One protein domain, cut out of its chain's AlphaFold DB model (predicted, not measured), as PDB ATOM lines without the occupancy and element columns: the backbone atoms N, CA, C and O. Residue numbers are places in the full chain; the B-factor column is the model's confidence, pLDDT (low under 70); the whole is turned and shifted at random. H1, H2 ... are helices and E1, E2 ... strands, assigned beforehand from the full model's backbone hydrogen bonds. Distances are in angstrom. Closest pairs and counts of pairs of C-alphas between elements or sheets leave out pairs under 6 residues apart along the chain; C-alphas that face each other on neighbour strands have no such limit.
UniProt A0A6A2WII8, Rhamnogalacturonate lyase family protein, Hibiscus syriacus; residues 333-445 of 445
ATOM      1  N   THR A 333     -25.394  65.113   3.991       91.44
ATOM      2  CA  THR A 333     -25.842  63.773   3.592       91.44
ATOM      3  C   THR A 333     -26.341  63.783   2.148       91.44
ATOM      4  O   THR A 333     -27.283  64.499   1.821       91.44
ATOM      5  N   LEU A 334     -25.737  62.956   1.288       91.38
ATOM      6  CA  LEU A 334     -26.225  62.742  -0.082       91.38
ATOM      7  C   LEU A 334     -27.451  61.825  -0.110       91.38
ATOM      8  O   LEU A 334     -28.422  62.084  -0.814       91.38
ATOM      9  N   CYS A 335     -27.390  60.740   0.654       92.69
ATOM     10  CA  CYS A 335     -28.473  59.785   0.833       92.69
ATOM     11  C   CYS A 335     -28.247  58.986   2.120       92.69
ATOM     12  O   CYS A 335     -27.108  58.843   2.567       92.69
ATOM     13  N   GLU A 336     -29.327  58.454   2.686       93.12
ATOM     14  CA  GLU A 336     -29.327  57.627   3.893       93.12
ATOM     15  C   GLU A 336     -30.304  56.459   3.685       93.12
ATOM     16  O   GLU A 336     -31.350  56.625   3.051       93.12
ATOM     17  N   ILE A 337     -29.938  55.267   4.162       95.88
ATOM     18  CA  ILE A 337     -30.754  54.049   4.094       95.88
ATOM     19  C   ILE A 337     -30.877  53.517   5.525       95.88
ATOM     20  O   ILE A 337     -29.868  53.154   6.122       95.88
ATOM     21  N   GLY A 338     -32.104  53.452   6.047       94.88
ATOM     22  CA  GLY A 338     -32.375  53.039   7.430       94.88
ATOM     23  C   GLY A 338     -32.235  54.171   8.446       94.88
ATOM     24  O   GLY A 338     -32.162  55.342   8.072       94.88
ATOM     25  N   ILE A 339     -32.238  53.809   9.728       93.56
ATOM     26  CA  ILE A 339     -32.166  54.735  10.859       93.56
ATOM     27  C   ILE A 339     -30.957  54.339  11.718       93.56
ATOM     28  O   ILE A 339     -30.840  53.187  12.123       93.56
ATOM     29  N   PRO A 340     -30.038  55.259  12.055       92.06
ATOM     30  CA  PRO A 340     -28.922  54.935  12.938       92.06
ATOM     31  C   PRO A 340     -29.397  54.875  14.399       92.06
ATOM     32  O   PRO A 340     -29.182  55.786  15.195       92.06
ATOM     33  N   ASP A 341     -30.081  53.791  14.755       90.75
ATOM     34  CA  ASP A 341     -30.589  53.510  16.103       90.75
ATOM     35  C   ASP A 341     -30.045  52.195  16.693       90.75
ATOM     36  O   ASP A 341     -30.424  51.806  17.800       90.75
ATOM     37  N   ARG A 342     -29.097  51.565  15.975       89.75
ATOM     38  CA  ARG A 342     -28.450  50.272  16.281       89.75
ATOM     39  C   ARG A 342     -29.360  49.058  16.130       89.75
ATOM     40  O   ARG A 342     -29.002  47.972  16.589       89.75
ATOM     41  N   SER A 343     -30.498  49.226  15.476       89.19
ATOM     42  CA  SER A 343     -31.383  48.150  15.067       89.19
ATOM     43  C   SER A 343     -31.260  47.886  13.567       89.19
ATOM     44  O   SER A 343     -30.642  48.636  12.819       89.19
ATOM     45  N   ALA A 344     -31.818  46.756  13.148       90.69
ATOM     46  CA  ALA A 344     -32.106  46.455  11.747       90.69
ATOM     47  C   ALA A 344     -33.609  46.173  11.552       90.69
ATOM     48  O   ALA A 344     -34.019  45.601  10.540       90.69
ATOM     49  N   ALA A 345     -34.428  46.482  12.563       89.81
ATOM     50  CA  ALA A 345     -35.833  46.090  12.632       89.81
ATOM     51  C   ALA A 345     -36.729  46.871  11.658       89.81
ATOM     52  O   ALA A 345     -37.832  46.423  11.355       89.81
ATOM     53  N   GLU A 346     -36.272  48.026  11.175       92.19
ATOM     54  CA  GLU A 346     -36.966  48.852  10.191       92.19
ATOM     55  C   GLU A 346     -36.800  48.358   8.750       92.19
ATOM     56  O   GLU A 346     -37.532  48.804   7.866       92.19
ATOM     57  N   PHE A 347     -35.838  47.469   8.497       95.31
ATOM     58  CA  PHE A 347     -35.590  46.898   7.178       95.31
ATOM     59  C   PHE A 347     -36.582  45.780   6.833       95.31
ATOM     60  O   PHE A 347     -37.359  45.306   7.664       95.31
ATOM     61  N   CYS A 348     -36.559  45.332   5.579       95.31
ATOM     62  CA  CYS A 348     -37.437  44.273   5.101       95.31
ATOM     63  C   CYS A 348     -37.097  42.925   5.749       95.31
ATOM     64  O   CYS A 348     -36.080  42.289   5.442       95.31
ATOM     65  N   ILE A 349     -37.996  42.473   6.623       94.06
ATOM     66  CA  ILE A 349     -37.980  41.137   7.214       94.06
ATOM     67  C   ILE A 349     -38.925  40.249   6.389       94.06
ATOM     68  O   ILE A 349     -40.136  40.497   6.397       94.06
ATOM     69  N   PRO A 350     -38.424  39.204   5.705       93.38
ATOM     70  CA  PRO A 350     -39.242  38.385   4.817       93.38
ATOM     71  C   PRO A 350     -40.299  37.589   5.590       93.38
ATOM     72  O   PRO A 350     -40.251  37.454   6.818       93.38
ATOM     73  N   ASP A 351     -41.266  37.029   4.868       91.81
ATOM     74  CA  ASP A 351     -42.133  36.001   5.439       91.81
ATOM     75  C   ASP A 351     -41.338  34.700   5.647       91.81
ATOM     76  O   ASP A 351     -40.520  34.337   4.788       91.81
ATOM     77  N   PRO A 352     -41.548  34.002   6.780       89.94
ATOM     78  CA  PRO A 352     -40.830  32.774   7.102       89.94
ATOM     79  C   PRO A 352     -41.233  31.639   6.155       89.94
ATOM     80  O   PRO A 352     -42.301  31.665   5.542       89.94
ATOM     81  N   ASP A 353     -40.401  30.599   6.083       87.25
ATOM     82  CA  ASP A 353     -40.814  29.333   5.476       87.25
ATOM     83  C   ASP A 353     -42.035  28.782   6.252       87.25
ATOM     84  O   ASP A 353     -41.956  28.639   7.480       87.25
ATOM     85  N   PRO A 354     -43.158  28.456   5.583       87.19
ATOM     86  CA  PRO A 354     -44.340  27.888   6.231       87.19
ATOM     87  C   PRO A 354     -44.061  26.621   7.052       87.19
ATOM     88  O   PRO A 354     -44.795  26.338   7.997       87.19
ATOM     89  N   ASN A 355     -42.998  25.875   6.735       83.50
ATOM     90  CA  ASN A 355     -42.580  24.691   7.488       83.50
ATOM     91  C   ASN A 355     -41.947  25.027   8.848       83.50
ATOM     92  O   ASN A 355     -41.873  24.155   9.716       83.50
ATOM     93  N   TYR A 356     -41.477  26.264   9.037       83.44
ATOM     94  CA  TYR A 356     -40.761  26.707  10.240       83.44
ATOM     95  C   TYR A 356     -41.477  27.808  11.024       83.44
ATOM     96  O   TYR A 356     -40.993  28.209  12.082       83.44
ATOM     97  N   ILE A 357     -42.626  28.283  10.534       83.88
ATOM     98  CA  ILE A 357     -43.349  29.422  11.102       83.88
ATOM     99  C   ILE A 357     -43.648  29.240  12.592       83.88
ATOM    100  O   ILE A 357     -44.324  28.297  12.999       83.88
ATOM    101  N   ASN A 358     -43.187  30.191  13.404       80.38
ATOM    102  CA  ASN A 358     -43.582  30.285  14.801       80.38
ATOM    103  C   ASN A 358     -44.734  31.291  14.908       80.38
ATOM    104  O   ASN A 358     -44.561  32.488  14.674       80.38
ATOM    105  N   LYS A 359     -45.919  30.800  15.285       81.69
ATOM    106  CA  LYS A 359     -47.158  31.596  15.335       81.69
ATOM    107  C   LYS A 359     -47.075  32.804  16.277       81.69
ATOM    108  O   LYS A 359     -47.825  33.753  16.079       81.69
ATOM    109  N   LEU A 360     -46.163  32.793  17.252       75.88
ATOM    110  CA  LEU A 360     -45.952  33.899  18.195       75.88
ATOM    111  C   LEU A 360     -45.425  35.165  17.527       75.88
ATOM    112  O   LEU A 360     -45.692  36.267  17.993       75.88
ATOM    113  N   TYR A 361     -44.688  35.001  16.431       81.00
ATOM    114  CA  TYR A 361     -44.024  36.098  15.740       81.00
ATOM    115  C   TYR A 361     -44.775  36.576  14.493       81.00
ATOM    116  O   TYR A 361     -44.328  37.498  13.807       81.00
ATOM    117  N   VAL A 362     -45.937  35.989  14.205       83.31
ATOM    118  CA  VAL A 362     -46.809  36.440  13.118       83.31
ATOM    119  C   VAL A 362     -47.424  37.781  13.509       83.31
ATOM    120  O   VAL A 362     -48.067  37.893  14.548       83.31
ATOM    121  N   ASN A 363     -47.231  38.806  12.673       82.69
ATOM    122  CA  ASN A 363     -47.647  40.191  12.947       82.69
ATOM    123  C   ASN A 363     -47.065  40.778  14.251       82.69
ATOM    124  O   ASN A 363     -47.659  41.674  14.847       82.69
ATOM    125  N   HIS A 364     -45.908  40.279  14.691       85.25
ATOM    126  CA  HIS A 364     -45.215  40.747  15.891       85.25
ATOM    127  C   HIS A 364     -44.079  41.722  15.519       85.25
ATOM    128  O   HIS A 364     -43.421  41.501  14.497       85.25
ATOM    129  N   PRO A 365     -43.789  42.765  16.326       83.31
ATOM    130  CA  PRO A 365     -42.659  43.673  16.075       83.31
ATOM    131  C   PRO A 365     -41.317  42.929  15.980       83.31
ATOM    132  O   PRO A 365     -40.504  43.215  15.108       83.31
ATOM    133  N   ASP A 366     -41.141  41.883  16.787       85.44
ATOM    134  CA  ASP A 366     -39.932  41.047  16.782       85.44
ATOM    135  C   ASP A 366     -39.953  39.915  15.739       85.44
ATOM    136  O   ASP A 366     -39.323  38.874  15.932       85.44
ATOM    137  N   ARG A 367     -40.684  40.062  14.626       87.31
ATOM    138  CA  ARG A 367     -40.787  39.007  13.597       87.31
ATOM    139  C   ARG A 367     -39.438  38.554  13.032       87.31
ATOM    140  O   ARG A 367     -39.353  37.430  12.544       87.31
ATOM    141  N   TYR A 368     -38.388  39.374  13.149       87.81
ATOM    142  CA  TYR A 368     -37.003  39.029  12.803       87.81
ATOM    143  C   TYR A 368     -36.409  37.891  13.653       87.81
ATOM    144  O   TYR A 368     -35.368  37.347  13.296       87.81
ATOM    145  N   ARG A 369     -37.054  37.501  14.763       85.88
ATOM    146  CA  ARG A 369     -36.653  36.353  15.597       85.88
ATOM    147  C   ARG A 369     -37.116  35.002  15.047       85.88
ATOM    148  O   ARG A 369     -36.776  33.964  15.617       85.88
ATOM    149  N   GLN A 370     -37.909  34.974  13.974       87.44
ATOM    150  CA  GLN A 370     -38.316  33.702  13.379       87.44
ATOM    151  C   GLN A 370     -37.110  32.954  12.816       87.44
ATOM    152  O   GLN A 370     -36.223  33.525  12.182       87.44
ATOM    153  N   TYR A 371     -37.085  31.650  13.065       85.75
ATOM    154  CA  TYR A 371     -36.003  30.793  12.615       85.75
ATOM    155  C   TYR A 371     -35.959  30.718  11.080       85.75
ATOM    156  O   TYR A 371     -36.997  30.643  10.421       85.75
ATOM    157  N   GLY A 372     -34.750  30.708  10.516       86.94
ATOM    158  CA  GLY A 372     -34.522  30.459   9.092       86.94
ATOM    159  C   GLY A 372     -34.798  31.644   8.164       86.94
ATOM    160  O   GLY A 372     -34.734  31.477   6.951       86.94
ATOM    161  N   LEU A 373     -35.073  32.847   8.684       91.38
ATOM    162  CA  LEU A 373     -35.343  34.019   7.838       91.38
ATOM    163  C   LEU A 373     -34.182  34.381   6.903       91.38
ATOM    164  O   LEU A 373     -34.424  34.890   5.814       91.38
ATOM    165  N   TRP A 374     -32.936  34.100   7.293       89.69
ATOM    166  CA  TRP A 374     -31.763  34.342   6.446       89.69
ATOM    167  C   TRP A 374     -31.753  33.466   5.184       89.69
ATOM    168  O   TRP A 374     -31.335  33.924   4.125       89.69
ATOM    169  N   GLU A 375     -32.274  32.235   5.257       89.56
ATOM    170  CA  GLU A 375     -32.357  31.318   4.108       89.56
ATOM    171  C   GLU A 375     -33.292  31.859   3.018       89.56
ATOM    172  O   GLU A 375     -33.094  31.594   1.832       89.56
ATOM    173  N   ARG A 376     -34.266  32.696   3.404       93.31
ATOM    174  CA  ARG A 376     -35.230  33.319   2.484       93.31
ATOM    175  C   ARG A 376     -34.569  34.246   1.472       93.31
ATOM    176  O   ARG A 376     -35.186  34.553   0.455       93.31
ATOM    177  N   TYR A 377     -33.324  34.668   1.704       94.94
ATOM    178  CA  TYR A 377     -32.588  35.449   0.716       94.94
ATOM    179  C   TYR A 377     -32.466  34.688  -0.614       94.94
ATOM    180  O   TYR A 377     -32.726  35.266  -1.662       94.94
ATOM    181  N   GLY A 378     -32.152  33.386  -0.592       93.06
ATOM    182  CA  GLY A 378     -32.046  32.583  -1.819       93.06
ATOM    183  C   GLY A 378     -33.374  32.377  -2.550       93.06
ATOM    184  O   GLY A 378     -33.376  32.261  -3.773       93.06
ATOM    185  N   ASP A 379     -34.492  32.390  -1.821       91.88
ATOM    186  CA  ASP A 379     -35.837  32.289  -2.397       91.88
ATOM    187  C   ASP A 379     -36.251  33.586  -3.108       91.88
ATOM    188  O   ASP A 379     -36.870  33.546  -4.171       91.88
ATOM    189  N   LEU A 380     -35.918  34.739  -2.518       93.69
ATOM    190  CA  LEU A 380     -36.269  36.065  -3.042       93.69
ATOM    191  C   LEU A 380     -35.313  36.542  -4.140       93.69
ATOM    192  O   LEU A 380     -35.720  37.263  -5.049       93.69
ATOM    193  N   TYR A 381     -34.055  36.118  -4.057       94.62
ATOM    194  CA  TYR A 381     -32.959  36.514  -4.934       94.62
ATOM    195  C   TYR A 381     -32.297  35.260  -5.535       94.62
ATOM    196  O   TYR A 381     -31.144  34.957  -5.218       94.62
ATOM    197  N   PRO A 382     -33.002  34.473  -6.377       93.00
ATOM    198  CA  PRO A 382     -32.490  33.190  -6.863       93.00
ATOM    199  C   PRO A 382     -31.300  33.358  -7.814       93.00
ATOM    200  O   PRO A 382     -30.289  32.653  -7.684       93.00
ATOM    201  N   ASP A 383     -31.368  34.359  -8.696       91.50
ATOM    202  CA  ASP A 383     -30.428  34.547  -9.807       91.50
ATOM    203  C   ASP A 383     -29.600  35.837  -9.686       91.50
ATOM    204  O   ASP A 383     -28.389  35.800  -9.885       91.50
ATOM    205  N   GLU A 384     -30.181  36.926  -9.183       94.94
ATOM    206  CA  GLU A 384     -29.529  38.240  -9.017       94.94
ATOM    207  C   GLU A 384     -29.516  38.678  -7.554       94.94
ATOM    208  O   GLU A 384     -30.225  38.089  -6.750       94.94
ATOM    209  N   ASP A 385     -28.655  39.618  -7.167       97.38
ATOM    210  CA  ASP A 385     -28.592  40.153  -5.799       97.38
ATOM    211  C   ASP A 385     -29.405  41.442  -5.643       97.38
ATOM    212  O   ASP A 385     -29.831  42.054  -6.621       97.38
ATOM    213  N   LEU A 386     -29.600  41.864  -4.393       97.50
ATOM    214  CA  LEU A 386     -30.322  43.079  -4.041       97.50
ATOM    215  C   LEU A 386     -29.760  44.321  -4.755       97.50
ATOM    216  O   LEU A 386     -28.578  44.657  -4.635       97.50
ATOM    217  N   VAL A 387     -30.645  45.050  -5.439       98.12
ATOM    218  CA  VAL A 387     -30.360  46.353  -6.049       98.12
ATOM    219  C   VAL A 387     -31.287  47.400  -5.441       98.12
ATOM    220  O   VAL A 387     -32.489  47.402  -5.695       98.12
ATOM    221  N   PHE A 388     -30.721  48.331  -4.679       98.19
ATOM    222  CA  PHE A 388     -31.450  49.428  -4.054       98.19
ATOM    223  C   PHE A 388     -31.222  50.727  -4.822       98.19
ATOM    224  O   PHE A 388     -30.080  51.145  -5.005       98.19
ATOM    225  N   THR A 389     -32.287  51.389  -5.271       98.12
ATOM    226  CA  THR A 389     -32.189  52.647  -6.027       98.12
ATOM    227  C   THR A 389     -32.697  53.815  -5.188       98.12
ATOM    228  O   THR A 389     -33.882  53.876  -4.862       98.12
ATOM    229  N   ILE A 390     -31.818  54.761  -4.848       97.12
ATOM    230  CA  ILE A 390     -32.158  55.955  -4.061       97.12
ATOM    231  C   ILE A 390     -33.259  56.756  -4.767       97.12
ATOM    232  O   ILE A 390     -33.175  57.031  -5.963       97.12
ATOM    233  N   GLY A 391     -34.299  57.120  -4.016       95.00
ATOM    234  CA  GLY A 391     -35.469  57.846  -4.523       95.00
ATOM    235  C   GLY A 391     -36.538  56.969  -5.188       95.00
ATOM    236  O   GLY A 391     -37.611  57.478  -5.498       95.00
ATOM    237  N   VAL A 392     -36.280  55.670  -5.381       97.38
ATOM    238  CA  VAL A 392     -37.245  54.709  -5.950       97.38
ATOM    239  C   VAL A 392     -37.567  53.598  -4.951       97.38
ATOM    240  O   VAL A 392     -38.735  53.347  -4.666       97.38
ATOM    241  N   SER A 393     -36.538  52.948  -4.408       98.12
ATOM    242  CA  SER A 393     -36.670  51.857  -3.441       98.12
ATOM    243  C   SER A 393     -37.028  52.370  -2.041       98.12
ATOM    244  O   SER A 393     -36.650  53.475  -1.647       98.12
ATOM    245  N   GLN A 394     -37.725  51.547  -1.259       97.50
ATOM    246  CA  GLN A 394     -38.105  51.812   0.130       97.50
ATOM    247  C   GLN A 394     -37.386  50.824   1.048       97.50
ATOM    248  O   GLN A 394     -37.624  49.626   0.949       97.50
ATOM    249  N   TYR A 395     -36.541  51.285   1.977       96.50
ATOM    250  CA  TYR A 395     -35.725  50.378   2.804       96.50
ATOM    251  C   TYR A 395     -36.560  49.401   3.649       96.50
ATOM    252  O   TYR A 395     -36.168  48.255   3.833       96.50
ATOM    253  N   ILE A 396     -37.764  49.800   4.062       95.31
ATOM    254  CA  ILE A 396     -38.697  48.942   4.806       95.31
ATOM    255  C   ILE A 396     -39.253  47.762   3.987       95.31
ATOM    256  O   ILE A 396     -39.774  46.807   4.554       95.31
ATOM    257  N   LYS A 397     -39.145  47.800   2.653       95.31
ATOM    258  CA  LYS A 397     -39.657  46.756   1.740       95.31
ATOM    259  C   LYS A 397     -38.577  46.104   0.890       95.31
ATOM    260  O   LYS A 397     -38.631  44.905   0.646       95.31
ATOM    261  N   ASP A 398     -37.600  46.892   0.465       96.94
ATOM    262  CA  ASP A 398     -36.664  46.513  -0.591       96.94
ATOM    263  C   ASP A 398     -35.241  46.307  -0.059       96.94
ATOM    264  O   ASP A 398     -34.399  45.766  -0.771       96.94
ATOM    265  N   TRP A 399     -34.948  46.724   1.180       97.12
ATOM    266  CA  TRP A 399     -33.661  46.467   1.824       97.12
ATOM    267  C   TRP A 399     -33.779  45.258   2.741       97.12
ATOM    268  O   TRP A 399     -34.414  45.338   3.788       97.12
ATOM    269  N   PHE A 400     -33.215  44.120   2.346       96.56
ATOM    270  CA  PHE A 400     -33.272  42.907   3.155       96.56
ATOM    271  C   PHE A 400     -32.515  43.123   4.477       96.56
ATOM    272  O   PHE A 400     -31.453  43.738   4.497       96.56
ATOM    273  N   PHE A 401     -33.055  42.645   5.598       94.00
ATOM    274  CA  PHE A 401     -32.554  43.010   6.933       94.00
ATOM    275  C   PHE A 401     -31.136  42.502   7.278       94.00
ATOM    276  O   PHE A 401     -30.544  42.960   8.252       94.00
ATOM    277  N   THR A 402     -30.587  41.544   6.521       93.31
ATOM    278  CA  THR A 402     -29.252  40.971   6.766       93.31
ATOM    279  C   THR A 402     -28.542  40.561   5.476       93.31
ATOM    280  O   THR A 402     -29.105  39.860   4.638       93.31
ATOM    281  N   GLN A 403     -27.287  40.964   5.297       93.94
ATOM    282  CA  GLN A 403     -26.503  40.528   4.143       93.94
ATOM    283  C   GLN A 403     -25.902  39.144   4.409       93.94
ATOM    284  O   GLN A 403     -25.104  38.969   5.326       93.94
ATOM    285  N   VAL A 404     -26.293  38.156   3.601       93.56
ATOM    286  CA  VAL A 404     -25.932  36.741   3.786       93.56
ATOM    287  C   VAL A 404     -25.471  36.108   2.482       93.56
ATOM    288  O   VAL A 404     -25.828  36.572   1.400       93.56
ATOM    289  N   ASN A 405     -24.707  35.018   2.573       93.38
ATOM    290  CA  ASN A 405     -24.415  34.191   1.406       93.38
ATOM    291  C   ASN A 405     -25.696  33.518   0.897       93.38
ATOM    292  O   ASN A 405     -26.524  33.042   1.675       93.38
ATOM    293  N   ARG A 406     -25.836  33.421  -0.424       93.38
ATOM    294  CA  ARG A 406     -26.968  32.769  -1.076       93.38
ATOM    295  C   ARG A 406     -26.760  31.266  -1.121       93.38
ATOM    296  O   ARG A 406     -25.816  30.791  -1.751       93.38
ATOM    297  N   LYS A 407     -27.687  30.517  -0.537       90.81
ATOM    298  CA  LYS A 407     -27.727  29.064  -0.679       90.81
ATOM    299  C   LYS A 407     -28.224  28.666  -2.069       90.81
ATOM    300  O   LYS A 407     -29.270  29.127  -2.523       90.81
ATOM    301  N   LYS A 408     -27.468  27.819  -2.757       89.00
ATOM    302  CA  LYS A 408     -27.807  27.257  -4.069       89.00
ATOM    303  C   LYS A 408     -28.553  25.933  -3.915       89.00
ATOM    304  O   LYS A 408     -28.532  25.298  -2.865       89.00
ATOM    305  N   LYS A 409     -29.210  25.497  -4.995       86.56
ATOM    306  CA  LYS A 409     -30.000  24.248  -5.030       86.56
ATOM    307  C   LYS A 409     -29.170  22.992  -4.744       86.56
ATOM    308  O   LYS A 409     -29.723  21.999  -4.289       86.56
ATOM    309  N   ASP A 410     -27.867  23.036  -5.008       89.31
ATOM    310  CA  ASP A 410     -26.913  21.963  -4.707       89.31
ATOM    311  C   ASP A 410     -26.415  21.976  -3.247       89.31
ATOM    312  O   ASP A 410     -25.606  21.135  -2.864       89.31
ATOM    313  N   GLY A 411     -26.901  22.914  -2.424       86.31
ATOM    314  CA  GLY A 411     -26.526  23.076  -1.021       86.31
ATOM    315  C   GLY A 411     -25.275  23.925  -0.786       86.31
ATOM    316  O   GLY A 411     -24.921  24.149   0.371       86.31
ATOM    317  N   THR A 412     -24.616  24.419  -1.839       91.50
ATOM    318  CA  THR A 412     -23.452  25.310  -1.711       91.50
ATOM    319  C   THR A 412     -23.866  26.749  -1.388       91.50
ATOM    320  O   THR A 412     -25.009  27.147  -1.612       91.50
ATOM    321  N   TYR A 413     -22.933  27.546  -0.857       91.56
ATOM    322  CA  TYR A 413     -23.149  28.964  -0.558       91.56
ATOM    323  C   TYR A 413     -22.338  29.845  -1.509       91.56
ATOM    324  O   TYR A 413     -21.129  29.671  -1.654       91.56
ATOM    325  N   GLN A 414     -23.006  30.813  -2.135       93.75
ATOM    326  CA  GLN A 414     -22.401  31.818  -3.003       93.75
ATOM    327  C   GLN A 414     -22.380  33.176  -2.292       93.75
ATOM    328  O   GLN A 414     -23.391  33.592  -1.728       93.75
ATOM    329  N   ALA A 415     -21.251  33.884  -2.349       95.12
ATOM    330  CA  ALA A 415     -21.162  35.261  -1.866       95.12
ATOM    331  C   ALA A 415     -22.143  36.177  -2.615       95.12
ATOM    332  O   ALA A 415     -22.343  36.020  -3.821       95.12
ATOM    333  N   THR A 416     -22.731  37.134  -1.901       95.81
ATOM    334  CA  THR A 416     -23.719  38.077  -2.439       95.81
ATOM    335  C   THR A 416     -23.143  39.485  -2.514       95.81
ATOM    336  O   THR A 416     -22.349  39.899  -1.669       95.81
ATOM    337  N   THR A 417     -23.531  40.234  -3.543       96.56
ATOM    338  CA  THR A 417     -23.103  41.619  -3.765       96.56
ATOM    339  C   THR A 417     -24.315  42.524  -3.909       96.56
ATOM    340  O   THR A 417     -24.987  42.512  -4.936       96.56
ATOM    341  N   TRP A 418     -24.580  43.345  -2.897       97.00
ATOM    342  CA  TRP A 418     -25.656  44.332  -2.966       97.00
ATOM    343  C   TRP A 418     -25.200  45.582  -3.715       97.00
ATOM    344  O   TRP A 418     -24.054  46.014  -3.590       97.00
ATOM    345  N   GLN A 419     -26.102  46.175  -4.493       97.62
ATOM    346  CA  GLN A 419     -25.832  47.390  -5.256       97.62
ATOM    347  C   GLN A 419     -26.704  48.539  -4.761       97.62
ATOM    348  O   GLN A 419     -27.925  48.414  -4.720       97.62
ATOM    349  N   ILE A 420     -26.089  49.684  -4.465       97.44
ATOM    350  CA  ILE A 420     -26.800  50.941  -4.214       97.44
ATOM    351  C   ILE A 420     -26.627  51.827  -5.446       97.44
ATOM    352  O   ILE A 420     -25.511  52.197  -5.806       97.44
ATOM    353  N   LYS A 421     -27.735  52.161  -6.105       97.19
ATOM    354  CA  LYS A 421     -27.783  53.038  -7.276       97.19
ATOM    355  C   LYS A 421     -28.322  54.398  -6.864       97.19
ATOM    356  O   LYS A 421     -29.389  54.496  -6.266       97.19
ATOM    357  N   PHE A 422     -27.603  55.455  -7.209       94.56
ATOM    358  CA  PHE A 422     -28.030  56.831  -6.988       94.56
ATOM    359  C   PHE A 422     -27.508  57.723  -8.110       94.56
ATOM    360  O   PHE A 422     -26.566  57.369  -8.819       94.56
ATOM    361  N   THR A 423     -28.142  58.877  -8.285       91.81
ATOM    362  CA  THR A 423     -27.754  59.868  -9.290       91.81
ATOM    363  C   THR A 423     -27.301  61.135  -8.588       91.81
ATOM    364  O   THR A 423     -28.014  61.662  -7.739       91.81
ATOM    365  N   LEU A 424     -26.128  61.632  -8.969       90.19
ATOM    366  CA  LEU A 424     -25.644  62.956  -8.599       90.19
ATOM    367  C   LEU A 424     -25.679  63.832  -9.848       90.19
ATOM    368  O   LEU A 424     -25.163  63.424 -10.888       90.19
ATOM    369  N   GLN A 425     -26.318  64.999  -9.756       85.88
ATOM    370  CA  GLN A 425     -26.383  65.950 -10.872       85.88
ATOM    371  C   GLN A 425     -25.004  66.552 -11.150       85.88
ATOM    372  O   GLN A 425     -24.551  66.545 -12.291       85.88
ATOM    373  N   ASP A 426     -24.313  66.962 -10.085       86.94
ATOM    374  CA  ASP A 426     -22.963  67.505 -10.134       86.94
ATOM    375  C   ASP A 426     -22.028  66.626  -9.304       86.94
ATOM    376  O   ASP A 426     -22.225  66.427  -8.105       86.94
ATOM    377  N   VAL A 427     -21.001  66.079  -9.956       89.75
ATOM    378  CA  VAL A 427     -19.949  65.308  -9.289       89.75
ATOM    379  C   VAL A 427     -18.702  66.169  -9.233       89.75
ATOM    380  O   VAL A 427     -18.013  66.346 -10.241       89.75
ATOM    381  N   ASP A 428     -18.378  66.668  -8.043       89.31
ATOM    382  CA  ASP A 428     -17.048  67.211  -7.793       89.31
ATOM    383  C   ASP A 428     -16.041  66.057  -7.824       89.31
ATOM    384  O   ASP A 428     -16.026  65.208  -6.935       89.31
ATOM    385  N   ARG A 429     -15.213  66.016  -8.870       89.62
ATOM    386  CA  ARG A 429     -14.186  64.981  -9.075       89.62
ATOM    387  C   ARG A 429     -12.971  65.139  -8.163       89.62
ATOM    388  O   ARG A 429     -12.147  64.232  -8.103       89.62
ATOM    389  N   THR A 430     -12.837  66.292  -7.517       91.62
ATOM    390  CA  THR A 430     -11.772  66.588  -6.552       91.62
ATOM    391  C   THR A 430     -12.243  66.449  -5.108       91.62
ATOM    392  O   THR A 430     -11.423  66.306  -4.202       91.62
ATOM    393  N   GLY A 431     -13.560  66.446  -4.901       86.12
ATOM    394  CA  GLY A 431     -14.199  66.267  -3.609       86.12
ATOM    395  C   GLY A 431     -14.024  64.857  -3.044       86.12
ATOM    396  O   GLY A 431     -13.909  63.868  -3.768       86.12
ATOM    397  N   THR A 432     -14.018  64.761  -1.715       90.44
ATOM    398  CA  THR A 432     -14.000  63.480  -0.998       90.44
ATOM    399  C   THR A 432     -15.419  63.087  -0.608       90.44
ATOM    400  O   THR A 432     -16.118  63.855   0.047       90.44
ATOM    401  N   TYR A 433     -15.817  61.863  -0.954       90.12
ATOM    402  CA  TYR A 433     -17.096  61.273  -0.571       90.12
ATOM    403  C   TYR A 433     -16.837  60.130   0.402       90.12
ATOM    404  O   TYR A 433     -15.940  59.315   0.180       90.12
ATOM    405  N   LYS A 434     -17.621  60.062   1.477       91.31
ATOM    406  CA  LYS A 434     -17.508  59.003   2.478       91.31
ATOM    407  C   LYS A 434     -18.791  58.190   2.511       91.31
ATOM    408  O   LYS A 434     -19.873  58.740   2.692       91.31
ATOM    409  N   LEU A 435     -18.646  56.878   2.347       91.19
ATOM    410  CA  LEU A 435     -19.691  55.913   2.656       91.19
ATOM    411  C   LEU A 435     -19.492  55.466   4.100       91.19
ATOM    412  O   LEU A 435     -18.434  54.936   4.439       91.19
ATOM    413  N   LEU A 436     -20.509  55.666   4.927       90.62
ATOM    414  CA  LEU A 436     -20.530  55.120   6.271       90.62
ATOM    415  C   LEU A 436     -21.493  53.936   6.318       90.62
ATOM    416  O   LEU A 436     -22.653  54.061   5.932       90.62
ATOM    417  N   LEU A 437     -20.997  52.798   6.800       90.38
ATOM    418  CA  LEU A 437     -21.780  51.589   7.006       90.38
ATOM    419  C   LEU A 437     -21.832  51.288   8.505       90.38
ATOM    420  O   LEU A 437     -20.803  51.007   9.118       90.38
ATOM    421  N   ALA A 438     -23.028  51.354   9.083       88.94
ATOM    422  CA  ALA A 438     -23.283  50.952  10.459       88.94
ATOM    423  C   ALA A 438     -23.989  49.595  10.455       88.94
ATOM    424  O   ALA A 438     -24.998  49.418   9.776       88.94
ATOM    425  N   LEU A 439     -23.447  48.636  11.202       89.44
ATOM    426  CA  LEU A 439     -23.998  47.290  11.318       89.44
ATOM    427  C   LEU A 439     -24.463  47.066  12.753       89.44
ATOM    428  O   LEU A 439     -23.727  47.362  13.693       89.44
ATOM    429  N   ALA A 440     -25.660  46.503  12.921       87.44
ATOM    430  CA  ALA A 440     -26.137  46.074  14.234       87.44
ATOM    431  C   ALA A 440     -25.347  44.856  14.755       87.44
ATOM    432  O   ALA A 440     -25.107  44.729  15.952       87.44
ATOM    433  N   THR A 441     -24.927  43.963  13.853       86.38
ATOM    434  CA  THR A 441     -24.051  42.820  14.145       86.38
ATOM    435  C   THR A 441     -23.365  42.327  12.869       86.38
ATOM    436  O   THR A 441     -23.845  42.577  11.762       86.38
ATOM    437  N   ALA A 442     -22.262  41.600  13.026       86.38
ATOM    438  CA  ALA A 442     -21.621  40.830  11.972       86.38
ATOM    439  C   ALA A 442     -21.159  39.485  12.547       86.38
ATOM    440  O   ALA A 442     -20.664  39.414  13.672       86.38
ATOM    441  N   HIS A 443     -21.303  38.419  11.766       77.38
ATOM    442  CA  HIS A 443     -20.842  37.085  12.134       77.38
ATOM    443  C   HIS A 443     -19.957  36.529  11.024       77.38
ATOM    444  O   HIS A 443     -20.254  36.707   9.843       77.38
ATOM    445  N   LEU A 444     -18.864  35.871  11.413       64.38
ATOM    446  CA  LEU A 444     -18.056  35.111  10.470       64.38
ATOM    447  C   LEU A 444     -18.892  33.909  10.003       64.38
ATOM    448  O   LEU A 444     -19.413  33.177  10.847       64.38
ATOM    449  N   ALA A 445     -19.058  33.778   8.687       48.44
ATOM    450  CA  ALA A 445     -19.790  32.682   8.054       48.44
ATOM    451  C   ALA A 445     -19.023  31.356   8.119       48.44
ATOM    452  O   ALA A 445     -17.772  31.397   8.020       48.44
TER     453      ALA A 445
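AT A GLANCE: This is residues 333 to 445 of the 445 residues of the protein "Rhamnogalacturonate lyase family protein" of Hibiscus syriacus (UniProt A0A6A2WII8). There is little regular structure: most of the model is long loops, residues 333 to 372, 399 to 418 and 422 to 445, with a tiny sheet of two parallel strands, E1 and E2, and two short helices, H1 and H2; residues 425 to 432 stand free and stick out at one end of the longest axis. The 113 printed residues hold H1, E1, H2 and E2 in chain order, 18 residues in a mixed class. The whole is only just loose, close to compact, with a radius of gyration of the C-alphas of 16.2 A, and elongated, spanning 53 by 34 by 28 A.

HOW THE PARTS SIT: E1, residues 387 to 389, and E2, residues 419 to 421, are parallel at 19 degrees; N 388 and O 419 are within hydrogen-bond range at 2.8 A. With H2, residues 395 to 398, they form a strand-helix-strand unit, two parallel strands with a helix between them in the chain, with a right-handed crossover. The closest C-alphas of E1 and H2, Phe 388 and Asp 398, are 6.9 A apart. H1, residues 373 to 380, is apart from H2 and E2; 1 of 4 O i to N i+4 pairs and 5 of 5 O i to N i+3 pairs are within range, while H2 is too short for an i+4 pair.

IN THESE COORDINATES: H1 is 11.1 A long from C-alpha 373 at (-35.343, 34.019, 7.838). E2 ends at C-alpha 421, (-27.783, 53.038, -7.276).

THE WHOLE: The farthest C-alphas, Lys 359 and Thr 430, are 54.4 A apart. The printed part has no cut; the link H2 to E2 is long, and pLDDT is under 70 at residues 444 to 445.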